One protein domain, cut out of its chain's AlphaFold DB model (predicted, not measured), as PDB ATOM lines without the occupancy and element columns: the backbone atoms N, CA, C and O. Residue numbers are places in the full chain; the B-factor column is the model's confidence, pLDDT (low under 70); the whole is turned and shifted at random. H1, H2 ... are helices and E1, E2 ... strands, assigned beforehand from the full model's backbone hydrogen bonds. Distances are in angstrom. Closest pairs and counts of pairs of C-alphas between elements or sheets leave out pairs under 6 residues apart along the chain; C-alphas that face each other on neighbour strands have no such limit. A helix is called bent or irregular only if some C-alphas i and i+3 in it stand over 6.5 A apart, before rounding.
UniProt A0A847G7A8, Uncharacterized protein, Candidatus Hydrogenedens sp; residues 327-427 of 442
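This is residues 327 to 427 of the 442 residues of an uncharacterized protein of Candidatus Hydrogenedens sp (UniProt A0A847G7A8). A strongly twisted sheet of three strands, E1, E2 and E3, has H2 packed on one face, while H1 crosses near the turn between E2 and E3 and only grazes the sheet. A tail, residues 422 to 427, runs on from E3 at one end of the longest axis. The printed part has 101 residues, in the order H1, H2, E1, E2, E3; the sheet order is E1 - E2 - E3, antiparallel, and the class is mixed. It is compact, with a radius of gyration of the C-alphas of 13.7 A and spans of 44 by 31 by 22 A.

Start at H1, residues 328 to 342, and go on to H2, residues 356 to 370: they are close but not clearly touching, with the closest C-alphas, Arg 338 and Met 366, 6.5 A apart. Their lines stand at 70.2 degrees, only just about perpendicular. Next come E1, residues 395 to 400, E2, residues 403 to 410, and E3, residues 413 to 421, a meander, each strand the antiparallel neighbour of the one before. In the hairpin E1 and E2, find N 398 and O 405 at 3.1 A; in the hairpin E2 and E3, N 410 and O 413 at 2.8 A. H2 is on the sheet, making two layers, and its closest C-alpha pair with E3 is Met 360 and Trp 414, 5.3 A. H1 only grazes the sheet with residues 328 to 335. Every O i to N i+4 pair is within hydrogen-bond range in H1, and 10 of 11 in H2.

Find C-alpha 328 at (282.720, 181.004, 248.618); from there H1 runs 21.4 A. H2 spans 19.4 A and is only just irregular: C-alphas 367 and 370 are 6.7 A apart. E1 spans 16.9 A, E2 22.5 A, and E3 23.9 A, ending at C-alpha 421, (285.928, 209.482, 246.393).

The C-alphas of Lys 329 and Ala 427, the two farthest apart, are 45.4 A apart. The printed part has no cut; the links H1 to H2 and H2 to E1 are long. Mean pLDDT of the printed part is 83.3, and it is under 70 at residues 345 to 346, 373 to 378, 380 to 385 and 422 to 427.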
ATOM      1  N   THR A 327     285.454 184.904 249.791       96.62
ATOM      2  CA  THR A 327     285.425 183.431 249.877       96.62
ATOM      3  C   THR A 327     284.092 182.910 249.351       96.62
ATOM      4  O   THR A 327     283.104 183.644 249.355       96.62
ATOM      5  N   ASP A 328     283.999 181.626 249.004       97.06
ATOM      6  CA  ASP A 328     282.720 181.004 248.618       97.06
ATOM      7  C   ASP A 328     281.630 181.230 249.674       97.06
ATOM      8  O   ASP A 328     280.463 181.470 249.357       97.06
ATOM      9  N   LYS A 329     282.024 181.247 250.953       97.50
ATOM     10  CA  LYS A 329     281.127 181.546 252.067       97.50
ATOM     11  C   LYS A 329     280.606 182.983 252.031       97.50
ATOM     12  O   LYS A 329     279.422 183.195 252.299       97.50
ATOM     13  N   SER A 330     281.457 183.967 251.723       97.69
ATOM     14  CA  SER A 330     281.037 185.372 251.636       97.69
ATOM     15  C   SER A 330     280.185 185.643 250.396       97.69
ATOM     16  O   SER A 330     279.198 186.371 250.491       97.69
ATOM     17  N   VAL A 331     280.484 184.980 249.275       97.75
ATOM     18  CA  VAL A 331     279.654 185.003 248.062       97.75
ATOM     19  C   VAL A 331     278.278 184.395 248.340       97.75
ATOM     20  O   VAL A 331     277.258 184.987 247.997       97.75
ATOM     21  N   ALA A 332     278.219 183.247 249.022       98.00
ATOM     22  CA  ALA A 332     276.956 182.618 249.399       98.00
ATOM     23  C   ALA A 332     276.125 183.491 250.359       98.00
ATOM     24  O   ALA A 332     274.904 183.544 250.229       98.00
ATOM     25  N   ALA A 333     276.771 184.192 251.299       98.25
ATOM     26  CA  ALA A 333     276.105 185.156 252.178       98.25
ATOM     27  C   ALA A 333     275.514 186.337 251.398       98.25
ATOM     28  O   ALA A 333     274.349 186.680 251.588       98.25
ATOM     29  N   PHE A 334     276.278 186.915 250.466       97.75
ATOM     30  CA  PHE A 334     275.779 187.979 249.597       97.75
ATOM     31  C   PHE A 334     274.575 187.519 248.761       97.75
ATOM     32  O   PHE A 334     273.558 188.209 248.736       97.75
ATOM     33  N   LYS A 335     274.646 186.326 248.151       96.00
ATOM     34  CA  LYS A 335     273.527 185.739 247.394       96.00
ATOM     35  C   LYS A 335     272.266 185.616 248.248       96.00
ATOM     36  O   LYS A 335     271.221 186.077 247.817       96.00
ATOM     37  N   ARG A 336     272.358 185.087 249.475       96.75
ATOM     38  CA  ARG A 336     271.194 184.983 250.378       96.75
ATOM     39  C   ARG A 336     270.566 186.343 250.683       96.75
ATOM     40  O   ARG A 336     269.345 186.466 250.643       96.75
ATOM     41  N   LEU A 337     271.386 187.360 250.960       95.56
ATOM     42  CA  LEU A 337     270.901 188.719 251.222       95.56
ATOM     43  C   LEU A 337     270.224 189.336 249.995       95.56
ATOM     44  O   LEU A 337     269.162 189.940 250.128       95.56
ATOM     45  N   ARG A 338     270.814 189.161 248.808       92.81
ATOM     46  CA  ARG A 338     270.224 189.594 247.538       92.81
ATOM     47  C   ARG A 338     268.914 188.864 247.256       92.81
ATOM     48  O   ARG A 338     267.916 189.501 246.947       92.81
ATOM     49  N   ASP A 339     268.896 187.545 247.376       91.94
ATOM     50  CA  ASP A 339     267.726 186.746 247.026       91.94
ATOM     51  C   ASP A 339     266.542 187.067 247.958       91.94
ATOM     52  O   ASP A 339     265.396 187.126 247.517       91.94
ATOM     53  N   ALA A 340     266.820 187.414 249.220       90.31
ATOM     54  CA  ALA A 340     265.823 187.933 250.155       90.31
ATOM     55  C   ALA A 340     265.241 189.306 249.756       90.31
ATOM     56  O   ALA A 340     264.128 189.634 250.173       90.31
ATOM     57  N   VAL A 341     265.953 190.120 248.966       89.19
ATOM     58  CA  VAL A 341     265.416 191.383 248.426       89.19
ATOM     59  C   VAL A 341     264.328 191.111 247.394       89.19
ATOM     60  O   VAL A 341     263.293 191.767 247.459       89.19
ATOM     61  N   TYR A 342     264.507 190.141 246.490       87.94
ATOM     62  CA  TYR A 342     263.516 189.851 245.438       87.94
ATOM     63  C   TYR A 342     262.157 189.391 245.981       87.94
ATOM     64  O   TYR A 342     261.162 189.432 245.267       87.94
ATOM     65  N   LEU A 343     262.098 188.978 247.247       85.00
ATOM     66  CA  LEU A 343     260.860 188.579 247.916       85.00
ATOM     67  C   LEU A 343     260.051 189.769 248.469       85.00
ATOM     68  O   LEU A 343     258.976 189.564 249.033       85.00
ATOM     69  N   LYS A 344     260.549 191.009 248.357       81.62
ATOM     70  CA  LYS A 344     259.898 192.210 248.904       81.62
ATOM     71  C   LYS A 344     258.983 192.894 247.884       81.62
ATOM     72  O   LYS A 344     259.229 192.879 246.683       81.62
ATOM     73  N   TYR A 345     257.942 193.565 248.376       66.81
ATOM     74  CA  TYR A 345     257.082 194.412 247.545       66.81
ATOM     75  C   TYR A 345     257.881 195.588 246.955       66.81
ATOM     76  O   TYR A 345     258.599 196.267 247.688       66.81
ATOM     77  N   GLY A 346     257.760 195.827 245.644       68.06
ATOM     78  CA  GLY A 346     258.525 196.867 244.940       68.06
ATOM     79  C   GLY A 346     260.007 196.531 244.718       68.06
ATOM     80  O   GLY A 346     260.804 197.439 244.479       68.06
ATOM     81  N   ALA A 347     260.382 195.252 244.834       70.81
ATOM     82  CA  ALA A 347     261.718 194.757 244.514       70.81
ATOM     83  C   ALA A 347     262.066 194.943 243.024       70.81
ATOM     84  O   ALA A 347     261.165 195.004 242.182       70.81
ATOM     85  N   PRO A 348     263.365 195.011 242.675       76.31
ATOM     86  CA  PRO A 348     263.783 194.996 241.278       76.31
ATOM     87  C   PRO A 348     263.342 193.693 240.602       76.31
ATOM     88  O   PRO A 348     263.375 192.626 241.216       76.31
ATOM     89  N   GLU A 349     262.964 193.770 239.325       79.00
ATOM     90  CA  GLU A 349     262.638 192.580 238.539       79.00
ATOM     91  C   GLU A 349     263.872 191.688 238.378       79.00
ATOM     92  O   GLU A 349     264.919 192.124 237.887       79.00
ATOM     93  N   LEU A 350     263.734 190.420 238.771       81.44
ATOM     94  CA  LEU A 350     264.741 189.402 238.511       81.44
ATOM     95  C   LEU A 350     264.787 189.122 237.007       81.44
ATOM     96  O   LEU A 350     263.781 188.736 236.408       81.44
ATOM     97  N   ARG A 351     265.963 189.273 236.395       79.81
ATOM     98  CA  ARG A 351     266.143 188.971 234.973       79.81
ATOM     99  C   ARG A 351     266.572 187.518 234.777       79.81
ATOM    100  O   ARG A 351     267.353 186.997 235.571       79.81
ATOM    101  N   PRO A 352     266.128 186.861 233.692       77.75
ATOM    102  CA  PRO A 352     266.543 185.493 233.391       77.75
ATOM    103  C   PRO A 352     268.020 185.403 232.981       77.75
ATOM    104  O   PRO A 352     268.634 184.353 233.140       77.75
ATOM    105  N   THR A 353     268.600 186.486 232.451       84.94
ATOM    106  CA  THR A 353     270.013 186.564 232.055       84.94
ATOM    107  C   THR A 353     270.575 187.960 232.325       84.94
ATOM    108  O   THR A 353     269.836 188.946 232.302       84.94
ATOM    109  N   TYR A 354     271.882 188.030 232.588       86.12
ATOM    110  CA  TYR A 354     272.621 189.274 232.801       86.12
ATOM    111  C   TYR A 354     273.918 189.250 231.991       86.12
ATOM    112  O   TYR A 354     274.652 188.259 232.007       86.12
ATOM    113  N   THR A 355     274.251 190.362 231.340       89.88
ATOM    114  CA  THR A 355     275.636 190.651 230.940       89.88
ATOM    115  C   THR A 355     276.498 190.948 232.175       89.88
ATOM    116  O   THR A 355     275.984 191.241 233.256       89.88
ATOM    117  N   GLN A 356     277.831 190.931 232.034       88.81
ATOM    118  CA  GLN A 356     278.740 191.263 233.145       88.81
ATOM    119  C   GLN A 356     278.491 192.672 233.704       88.81
ATOM    120  O   GLN A 356     278.449 192.862 234.918       88.81
ATOM    121  N   ALA A 357     278.255 193.647 232.825       88.81
ATOM    122  CA  ALA A 357     277.933 195.018 233.210       88.81
ATOM    123  C   ALA A 357     276.604 195.129 233.949       88.81
ATOM    124  O   ALA A 357     276.523 195.842 234.947       88.81
ATOM    125  N   GLU A 358     275.578 194.402 233.512       89.19
ATOM    126  CA  GLU A 358     274.288 194.391 234.201       89.19
ATOM    127  C   GLU A 358     274.374 193.703 235.559       89.19
ATOM    128  O   GLU A 358     273.785 194.189 236.519       89.19
ATOM    129  N   ARG A 359     275.142 192.614 235.672       91.12
ATOM    130  CA  ARG A 359     275.314 191.902 236.941       91.12
ATOM    131  C   ARG A 359     276.114 192.711 237.959       91.12
ATOM    132  O   ARG A 359     275.764 192.726 239.135       91.12
ATOM    133  N   MET A 360     277.152 193.421 237.517       92.56
ATOM    134  CA  MET A 360     277.895 194.342 238.378       92.56
ATOM    135  C   MET A 360     277.033 195.541 238.802       92.56
ATOM    136  O   MET A 360     277.043 195.915 239.973       92.56
ATOM    137  N   ALA A 361     276.245 196.107 237.883       90.00
ATOM    138  CA  ALA A 361     275.311 197.191 238.187       90.00
ATOM    139  C   ALA A 361     274.228 196.761 239.187       90.00
ATOM    140  O   ALA A 361     273.937 197.478 240.144       90.00
ATOM    141  N   GLU A 362     273.679 195.559 239.017       90.44
ATOM    142  CA  GLU A 362     272.754 194.970 239.977       90.44
ATOM    143  C   GLU A 362     273.414 194.783 241.343       90.44
ATOM    144  O   GLU A 362     272.828 195.163 242.354       90.44
ATOM    145  N   ALA A 363     274.637 194.247 241.396       93.06
ATOM    146  CA  ALA A 363     275.361 194.110 242.653       93.06
ATOM    147  C   ALA A 363     275.554 195.470 243.343       93.06
ATOM    148  O   ALA A 363     275.320 195.585 244.545       93.06
ATOM    149  N   ALA A 364     275.902 196.516 242.589       92.00
ATOM    150  CA  ALA A 364     276.001 197.878 243.103       92.00
ATOM    151  C   ALA A 364     274.663 198.368 243.686       92.00
ATOM    152  O   ALA A 364     274.627 198.864 244.812       92.00
ATOM    153  N   ALA A 365     273.555 198.174 242.966       89.38
ATOM    154  CA  ALA A 365     272.216 198.546 243.424       89.38
ATOM    155  C   ALA A 365     271.783 197.764 244.672       89.38
ATOM    156  O   ALA A 365     271.218 198.334 245.607       89.38
ATOM    157  N   MET A 366     272.091 196.471 244.735       92.12
ATOM    158  CA  MET A 366     271.814 195.639 245.904       92.12
ATOM    159  C   MET A 366     272.583 196.127 247.126       92.12
ATOM    160  O   MET A 366     272.001 196.263 248.203       92.12
ATOM    161  N   ILE A 367     273.868 196.439 246.947       92.00
ATOM    162  CA  ILE A 367     274.762 196.843 248.031       92.00
ATOM    163  C   ILE A 367     274.450 198.244 248.542       92.00
ATOM    164  O   ILE A 367     274.438 198.440 249.751       92.00
ATOM    165  N   LEU A 368     274.202 199.203 247.650       87.25
ATOM    166  CA  LEU A 368     274.084 200.620 248.001       87.25
ATOM    167  C   LEU A 368     272.644 201.071 248.254       87.25
ATOM    168  O   LEU A 368     272.438 202.095 248.900       87.25
ATOM    169  N   HIS A 369     271.652 200.331 247.755       84.88
ATOM    170  CA  HIS A 369     270.257 200.758 247.797       84.88
ATOM    171  C   HIS A 369     269.337 199.697 248.408       84.88
ATOM    172  O   HIS A 369     268.792 199.903 249.493       84.88
ATOM    173  N   TYR A 370     269.175 198.545 247.757       88.19
ATOM    174  CA  TYR A 370     268.090 197.621 248.097       88.19
ATOM    175  C   TYR A 370     268.267 196.884 249.420       88.19
ATOM    176  O   TYR A 370     267.319 196.789 250.203       88.19
ATOM    177  N   ILE A 371     269.465 196.358 249.696       88.69
ATOM    178  CA  ILE A 371     269.716 195.701 250.978       88.69
ATOM    179  C   ILE A 371     269.620 196.756 252.095       88.69
ATOM    180  O   ILE A 371     268.774 196.561 252.969       88.69
ATOM    181  N   PRO A 372     270.350 197.896 252.069       83.00
ATOM    182  CA  PRO A 372     270.363 198.872 253.167       83.00
ATOM    183  C   PRO A 372     269.055 199.628 253.457       83.00
ATOM    184  O   PRO A 372     268.930 200.148 254.566       83.00
ATOM    185  N   GLY A 373     268.069 199.673 252.551       69.31
ATOM    186  CA  GLY A 373     266.769 200.289 252.878       69.31
ATOM    187  C   GLY A 373     265.872 200.747 251.725       69.31
ATOM    188  O   GLY A 373     264.826 201.332 251.991       69.31
ATOM    189  N   GLY A 374     266.245 200.518 250.468       66.25
ATOM    190  CA  GLY A 374     265.493 200.991 249.308       66.25
ATOM    191  C   GLY A 374     264.253 200.155 248.993       66.25
ATOM    192  O   GLY A 374     264.351 198.949 248.762       66.25
ATOM    193  N   VAL A 375     263.098 200.821 248.930       56.88
ATOM    194  CA  VAL A 375     261.910 200.367 248.194       56.88
ATOM    195  C   VAL A 375     261.716 201.368 247.055       56.88
ATOM    196  O   VAL A 375     261.537 202.555 247.320       56.88
ATOM    197  N   GLY A 376     261.815 200.920 245.801       63.47
ATOM    198  CA  GLY A 376     261.765 201.791 244.618       63.47
ATOM    199  C   GLY A 376     262.854 201.491 243.577       63.47
ATOM    200  O   GLY A 376     263.726 200.654 243.809       63.47
ATOM    201  N   PRO A 377     262.809 202.122 242.393       64.81
ATOM    202  CA  PRO A 377     263.818 201.903 241.362       64.81
ATOM    203  C   PRO A 377     265.186 202.426 241.819       64.81
ATOM    204  O   PRO A 377     265.291 203.522 242.368       64.81
ATOM    205  N   ALA A 378     266.240 201.649 241.562       69.31
ATOM    206  CA  ALA A 378     267.605 202.085 241.818       69.31
ATOM    207  C   ALA A 378     267.941 203.357 241.009       69.31
ATOM    208  O   ALA A 378     267.406 203.544 239.910       69.31
ATOM    209  N   PRO A 379     268.854 204.215 241.506       71.94
ATOM    210  CA  PRO A 379     269.336 205.369 240.755       71.94
ATOM    211  C   PRO A 379     269.834 204.971 239.361       71.94
ATOM    212  O   PRO A 379     270.564 203.991 239.217       71.94
ATOM    213  N   THR A 380     269.499 205.759 238.337       69.94
ATOM    214  CA  THR A 380     269.909 205.516 236.937       69.94
ATOM    215  C   THR A 380     271.429 205.510 236.739       69.94
ATOM    216  O   THR A 380     271.932 204.885 235.803       69.94
ATOM    217  N   GLU A 381     272.165 206.163 237.643       64.25
ATOM    218  CA  GLU A 381     273.630 206.129 237.739       64.25
ATOM    219  C   GLU A 381     274.174 204.710 237.956       64.25
ATOM    220  O   GLU A 381     275.249 204.381 237.466       64.25
ATOM    221  N   LEU A 382     273.409 203.834 238.614       69.62
ATOM    222  CA  LEU A 382     273.733 202.417 238.786       69.62
ATOM    223  C   LEU A 382     273.281 201.597 237.570       69.62
ATOM    224  O   LEU A 382     272.697 200.524 237.697       69.62
ATOM    225  N   SER A 383     273.545 202.116 236.370       66.38
ATOM    226  CA  SER A 383     273.386 201.379 235.119       66.38
ATOM    227  C   SER A 383     274.740 200.848 234.650       66.38
ATOM    228  O   SER A 383     275.780 201.480 234.832       66.38
ATOM    229  N   GLY A 384     274.745 199.688 233.990       62.69
ATOM    230  CA  GLY A 384     275.974 199.072 233.469       62.69
ATOM    231  C   GLY A 384     276.721 199.913 232.419       62.69
ATOM    232  O   GLY A 384     277.798 199.522 231.988       62.69
ATOM    233  N   ARG A 385     276.183 201.071 232.010       69.75
ATOM    234  CA  ARG A 385     276.749 201.951 230.973       69.75
ATOM    235  C   ARG A 385     278.105 202.553 231.340       69.75
ATOM    236  O   ARG A 385     278.857 202.909 230.442       69.75
ATOM    237  N   HIS A 386     278.417 202.656 232.630       74.31
ATOM    238  CA  HIS A 386     279.679 203.215 233.130       74.31
ATOM    239  C   HIS A 386     280.599 202.150 233.742       74.31
ATOM    240  O   HIS A 386     281.502 202.475 234.512       74.31
ATOM    241  N   ALA A 387     280.357 200.875 233.427       84.44
ATOM    242  CA  ALA A 387     281.200 199.770 233.848       84.44
ATOM    243  C   ALA A 387     282.497 199.714 233.029       84.44
ATOM    244  O   ALA A 387     282.480 199.796 231.804       84.44
ATOM    245  N   SER A 388     283.620 199.529 233.713       90.12
ATOM    246  CA  SER A 388     284.926 199.216 233.131       90.12
ATOM    247  C   SER A 388     285.421 197.894 233.704       90.12
ATOM    248  O   SER A 388     285.154 197.606 234.870       90.12
ATOM    249  N   PHE A 389     286.143 197.104 232.910       92.88
ATOM    250  CA  PHE A 389     286.598 195.764 233.290       92.88
ATOM    251  C   PHE A 389     288.089 195.588 233.032       92.88
ATOM    252  O   PHE A 389     288.636 196.158 232.085       92.88
ATOM    253  N   SER A 390     288.736 194.767 233.856       92.94
ATOM    254  CA  SER A 390     290.064 194.244 233.545       92.94
ATOM    255  C   SER A 390     290.011 193.323 232.310       92.94
ATOM    256  O   SER A 390     288.955 192.758 232.014       92.94
ATOM    257  N   PRO A 391     291.131 193.119 231.582       90.44
ATOM    258  CA  PRO A 391     291.155 192.284 230.371       90.44
ATOM    259  C   PRO A 391     290.669 190.841 230.578       90.44
ATOM    260  O   PRO A 391     290.122 190.226 229.667       90.44
ATOM    261  N   ASP A 392     290.862 190.306 231.780       91.12
ATOM    262  CA  ASP A 392     290.451 188.964 232.192       91.12
ATOM    263  C   ASP A 392     289.051 188.925 232.841       91.12
ATOM    264  O   ASP A 392     288.589 187.859 233.245       91.12
ATOM    265  N   ASN A 393     288.359 190.067 232.937       89.50
ATOM    266  CA  ASN A 393     287.079 190.238 233.629       89.50
ATOM    267  C   ASN A 393     287.081 189.781 235.102       89.50
ATOM    268  O   ASN A 393     286.020 189.442 235.636       89.50
ATOM    269  N   SER A 394     288.242 189.735 235.762       93.38
ATOM    270  CA  SER A 394     288.338 189.392 237.186       93.38
ATOM    271  C   SER A 394     288.030 190.585 238.096       93.38
ATOM    272  O   SER A 394     287.531 190.405 239.210       93.38
ATOM    273  N   GLU A 395     288.258 191.804 237.612       95.81
ATOM    274  CA  GLU A 395     288.008 193.052 238.324       95.81
ATOM    275  C   GLU A 395     287.215 194.029 237.452       95.81
ATOM    276  O   GLU A 395     287.206 193.960 236.220       95.81
ATOM    277  N   GLY A 396     286.511 194.942 238.112       94.25
ATOM    278  CA  GLY A 396     285.682 195.925 237.439       94.25
ATOM    279  C   GLY A 396     285.482 197.168 238.283       94.25
ATOM    280  O   GLY A 396     285.701 197.171 239.497       94.25
ATOM    281  N   SER A 397     285.081 198.251 237.636       93.19
ATOM    282  CA  SER A 397     284.783 199.504 238.312       93.19
ATOM    283  C   SER A 397     283.636 200.247 237.654       93.19
ATOM    284  O   SER A 397     283.416 200.112 236.453       93.19
ATOM    285  N   MET A 398     282.924 201.056 238.431       90.19
ATOM    286  CA  MET A 398     281.909 201.967 237.904       90.19
ATOM    287  C   MET A 398     281.758 203.203 238.785       90.19
ATOM    288  O   MET A 398     282.090 203.171 239.969       90.19
ATOM    289  N   THR A 399     281.241 204.286 238.215       83.31
ATOM    290  CA  THR A 399     281.040 205.548 238.934       83.31
ATOM    291  C   THR A 399     279.626 205.639 239.508       83.31
ATOM    292  O   THR A 399     278.662 205.302 238.830       83.31
ATOM    293  N   TYR A 400     279.502 206.137 240.739       81.12
ATOM    294  CA  TYR A 400     278.234 206.426 241.416       81.12
ATOM    295  C   TYR A 400     278.394 207.655 242.313       81.12
ATOM    296  O   TYR A 400     279.278 207.647 243.165       81.12
ATOM    297  N   GLN A 401     277.581 208.706 242.144       72.00
ATOM    298  CA  GLN A 401     277.604 209.911 242.993       72.00
ATOM    299  C   GLN A 401     279.021 210.446 243.302       72.00
ATOM    300  O   GLN A 401     279.390 210.653 244.461       72.00
ATOM    301  N   TYR A 402     279.846 210.639 242.266       73.25
ATOM    302  CA  TYR A 402     281.247 211.085 242.389       73.25
ATOM    303  C   TYR A 402     282.164 210.133 243.180       73.25
ATOM    304  O   TYR A 402     283.232 210.528 243.653       73.25
ATOM    305  N   LYS A 403     281.779 208.863 243.320       79.88
ATOM    306  CA  LYS A 403     282.600 207.787 243.876       79.88
ATOM    307  C   LYS A 403     282.910 206.761 242.797       79.88
ATOM    308  O   LYS A 403     282.053 206.409 241.993       79.88
ATOM    309  N   MET A 404     284.133 206.251 242.811       87.94
ATOM    310  CA  MET A 404     284.540 205.075 242.057       87.94
ATOM    311  C   MET A 404     284.288 203.832 242.908       87.94
ATOM    312  O   MET A 404     284.862 203.670 243.989       87.94
ATOM    313  N   LEU A 405     283.419 202.956 242.424       92.25
ATOM    314  CA  LEU A 405     283.130 201.657 243.012       92.25
ATOM    315  C   LEU A 405     284.083 200.627 242.404       92.25
ATOM    316  O   LEU A 405     284.186 200.541 241.184       92.25
ATOM    317  N   HIS A 406     284.769 199.845 243.235       94.88
ATOM    318  CA  HIS A 406     285.697 198.805 242.780       94.88
ATOM    319  C   HIS A 406     285.169 197.421 243.134       94.88
ATOM    320  O   HIS A 406     284.914 197.151 244.306       94.88
ATOM    321  N   PHE A 407     285.073 196.534 242.151       96.56
ATOM    322  CA  PHE A 407     284.518 195.195 242.296       96.56
ATOM    323  C   PHE A 407     285.521 194.110 241.925       96.56
ATOM    324  O   PHE A 407     286.435 194.321 241.126       96.56
ATOM    325  N   ARG A 408     285.275 192.916 242.460       96.94
ATOM    326  CA  ARG A 408     285.885 191.667 242.003       96.94
ATOM    327  C   ARG A 408     284.814 190.649 241.659       96.94
ATOM    328  O   ARG A 408     283.771 190.588 242.318       96.94
ATOM    329  N   ARG A 409     285.103 189.854 240.635       95.88
ATOM    330  CA  ARG A 409     284.245 188.785 240.145       95.88
ATOM    331  C   ARG A 409     284.523 187.467 240.870       95.88
ATOM    332  O   ARG A 409     285.672 187.069 241.038       95.88
ATOM    333  N   PHE A 410     283.454 186.771 241.242       93.88
ATOM    334  CA  PHE A 410     283.455 185.442 241.851       93.88
ATOM    335  C   PHE A 410     282.411 184.564 241.150       93.88
ATOM    336  O   PHE A 410     281.225 184.581 241.489       93.88
ATOM    337  N   GLY A 411     282.840 183.819 240.126       89.56
ATOM    338  CA  GLY A 411     281.917 183.112 239.234       89.56
ATOM    339  C   GLY A 411     281.012 184.105 238.500       89.56
ATOM    340  O   GLY A 411     281.507 184.961 237.769       89.56
ATOM    341  N   ASP A 412     279.703 184.029 238.728       89.31
ATOM    342  CA  ASP A 412     278.717 184.964 238.157       89.31
ATOM    343  C   ASP A 412     278.370 186.132 239.089       89.31
ATOM    344  O   ASP A 412     277.497 186.941 238.781       89.31
ATOM    345  N   GLU A 413     279.015 186.227 240.251       93.50
ATOM    346  CA  GLU A 413     278.780 187.315 241.194       93.50
ATOM    347  C   GLU A 413     279.851 188.386 241.112       93.50
ATOM    348  O   GLU A 413     281.034 188.102 240.936       93.50
ATOM    349  N   TRP A 414     279.424 189.623 241.329       95.88
ATOM    350  CA  TRP A 414     280.302 190.762 241.537       95.88
ATOM    351  C   TRP A 414     280.118 191.250 242.964       95.88
ATOM    352  O   TRP A 414     278.994 191.484 243.402       95.88
ATOM    353  N   LEU A 415     281.212 191.387 243.707       96.56
ATOM    354  CA  LEU A 415     281.175 191.926 245.062       96.56
ATOM    355  C   LEU A 415     282.002 193.211 245.130       96.56
ATOM    356  O   LEU A 415     283.106 193.285 244.585       96.56
ATOM    357  N   LEU A 416     281.453 194.221 245.807       96.00
ATOM    358  CA  LEU A 416     282.104 195.511 246.017       96.00
ATOM    359  C   LEU A 416     283.241 195.364 247.036       96.00
ATOM    360  O   LEU A 416     283.037 194.855 248.136       96.00
ATOM    361  N   LEU A 417     284.435 195.831 246.679       94.19
ATOM    362  CA  LEU A 417     285.634 195.782 247.516       94.19
ATOM    363  C   LEU A 417     285.874 197.077 248.287       94.19
ATOM    364  O   LEU A 417     286.369 197.039 249.413       94.19
ATOM    365  N   ARG A 418     285.592 198.222 247.656       89.31
ATOM    366  CA  ARG A 418     285.766 199.562 248.233       89.31
ATOM    367  C   ARG A 418     285.058 200.623 247.396       89.31
ATOM    368  O   ARG A 418     284.794 200.416 246.210       89.31
ATOM    369  N   MET A 419     284.858 201.786 248.006       87.75
ATOM    370  CA  MET A 419     284.406 203.011 247.347       87.75
ATOM    371  C   MET A 419     285.486 204.079 247.515       87.75
ATOM    372  O   MET A 419     285.918 204.336 248.634       87.75
ATOM    373  N   ALA A 420     285.927 204.699 246.426       81.06
ATOM    374  CA  ALA A 420     286.904 205.784 246.461       81.06
ATOM    375  C   ALA A 420     286.241 207.091 246.025       81.06
ATOM    376  O   ALA A 420     285.600 207.137 244.980       81.06
ATOM    377  N   GLN A 421     286.396 208.160 246.805       72.06
ATOM    378  CA  GLN A 421     285.928 209.482 246.393       72.06
ATOM    379  C   GLN A 421     286.743 209.943 245.178       72.06
ATOM    380  O   GLN A 421     287.975 209.942 245.229       72.06
ATOM    381  N   LEU A 422     286.073 210.329 244.091       68.00
ATOM    382  CA  LEU A 422     286.745 210.959 242.961       68.00
ATOM    383  C   LEU A 422     287.126 212.401 243.331       68.00
ATOM    384  O   LEU A 422     286.428 213.026 244.138       68.00
ATOM    385  N   PRO A 423     288.217 212.947 242.767       52.56
ATOM    386  CA  PRO A 423     288.512 214.368 242.893       52.56
ATOM    387  C   PRO A 423     287.293 215.164 242.421       52.56
ATOM    388  O   PRO A 423     286.793 214.922 241.323       52.56
ATOM    389  N   ILE A 424     286.796 216.082 243.250       46.94
ATOM    390  CA  ILE A 424     285.769 217.029 242.808       46.94
ATOM    391  C   ILE A 424     286.463 217.935 241.784       46.94
ATOM    392  O   ILE A 424     287.468 218.551 242.153       46.94
ATOM    393  N   PRO A 425     285.992 218.007 240.527       39.44
ATOM    394  CA  PRO A 425     286.567 218.918 239.552       39.44
ATOM    395  C   PRO A 425     286.486 220.341 240.098       39.44
ATOM    396  O   PRO A 425     285.445 220.766 240.608       39.44
ATOM    397  N   SER A 426     287.588 221.079 240.009       35.38
ATOM    398  CA  SER A 426     287.579 222.519 240.248       35.38
ATOM    399  C   SER A 426     286.541 223.146 239.313       35.38
ATOM    400  O   SER A 426     286.422 222.718 238.163       35.38
ATOM    401  N   ALA A 427     285.783 224.144 239.777       32.97
ATOM    402  CA  ALA A 427     284.830 224.851 238.922       32.97
ATOM    403  C   ALA A 427     285.546 225.354 237.652       32.97
ATOM    404  O   ALA A 427     286.370 226.263 237.733       32.97
TER     405      ALA A 427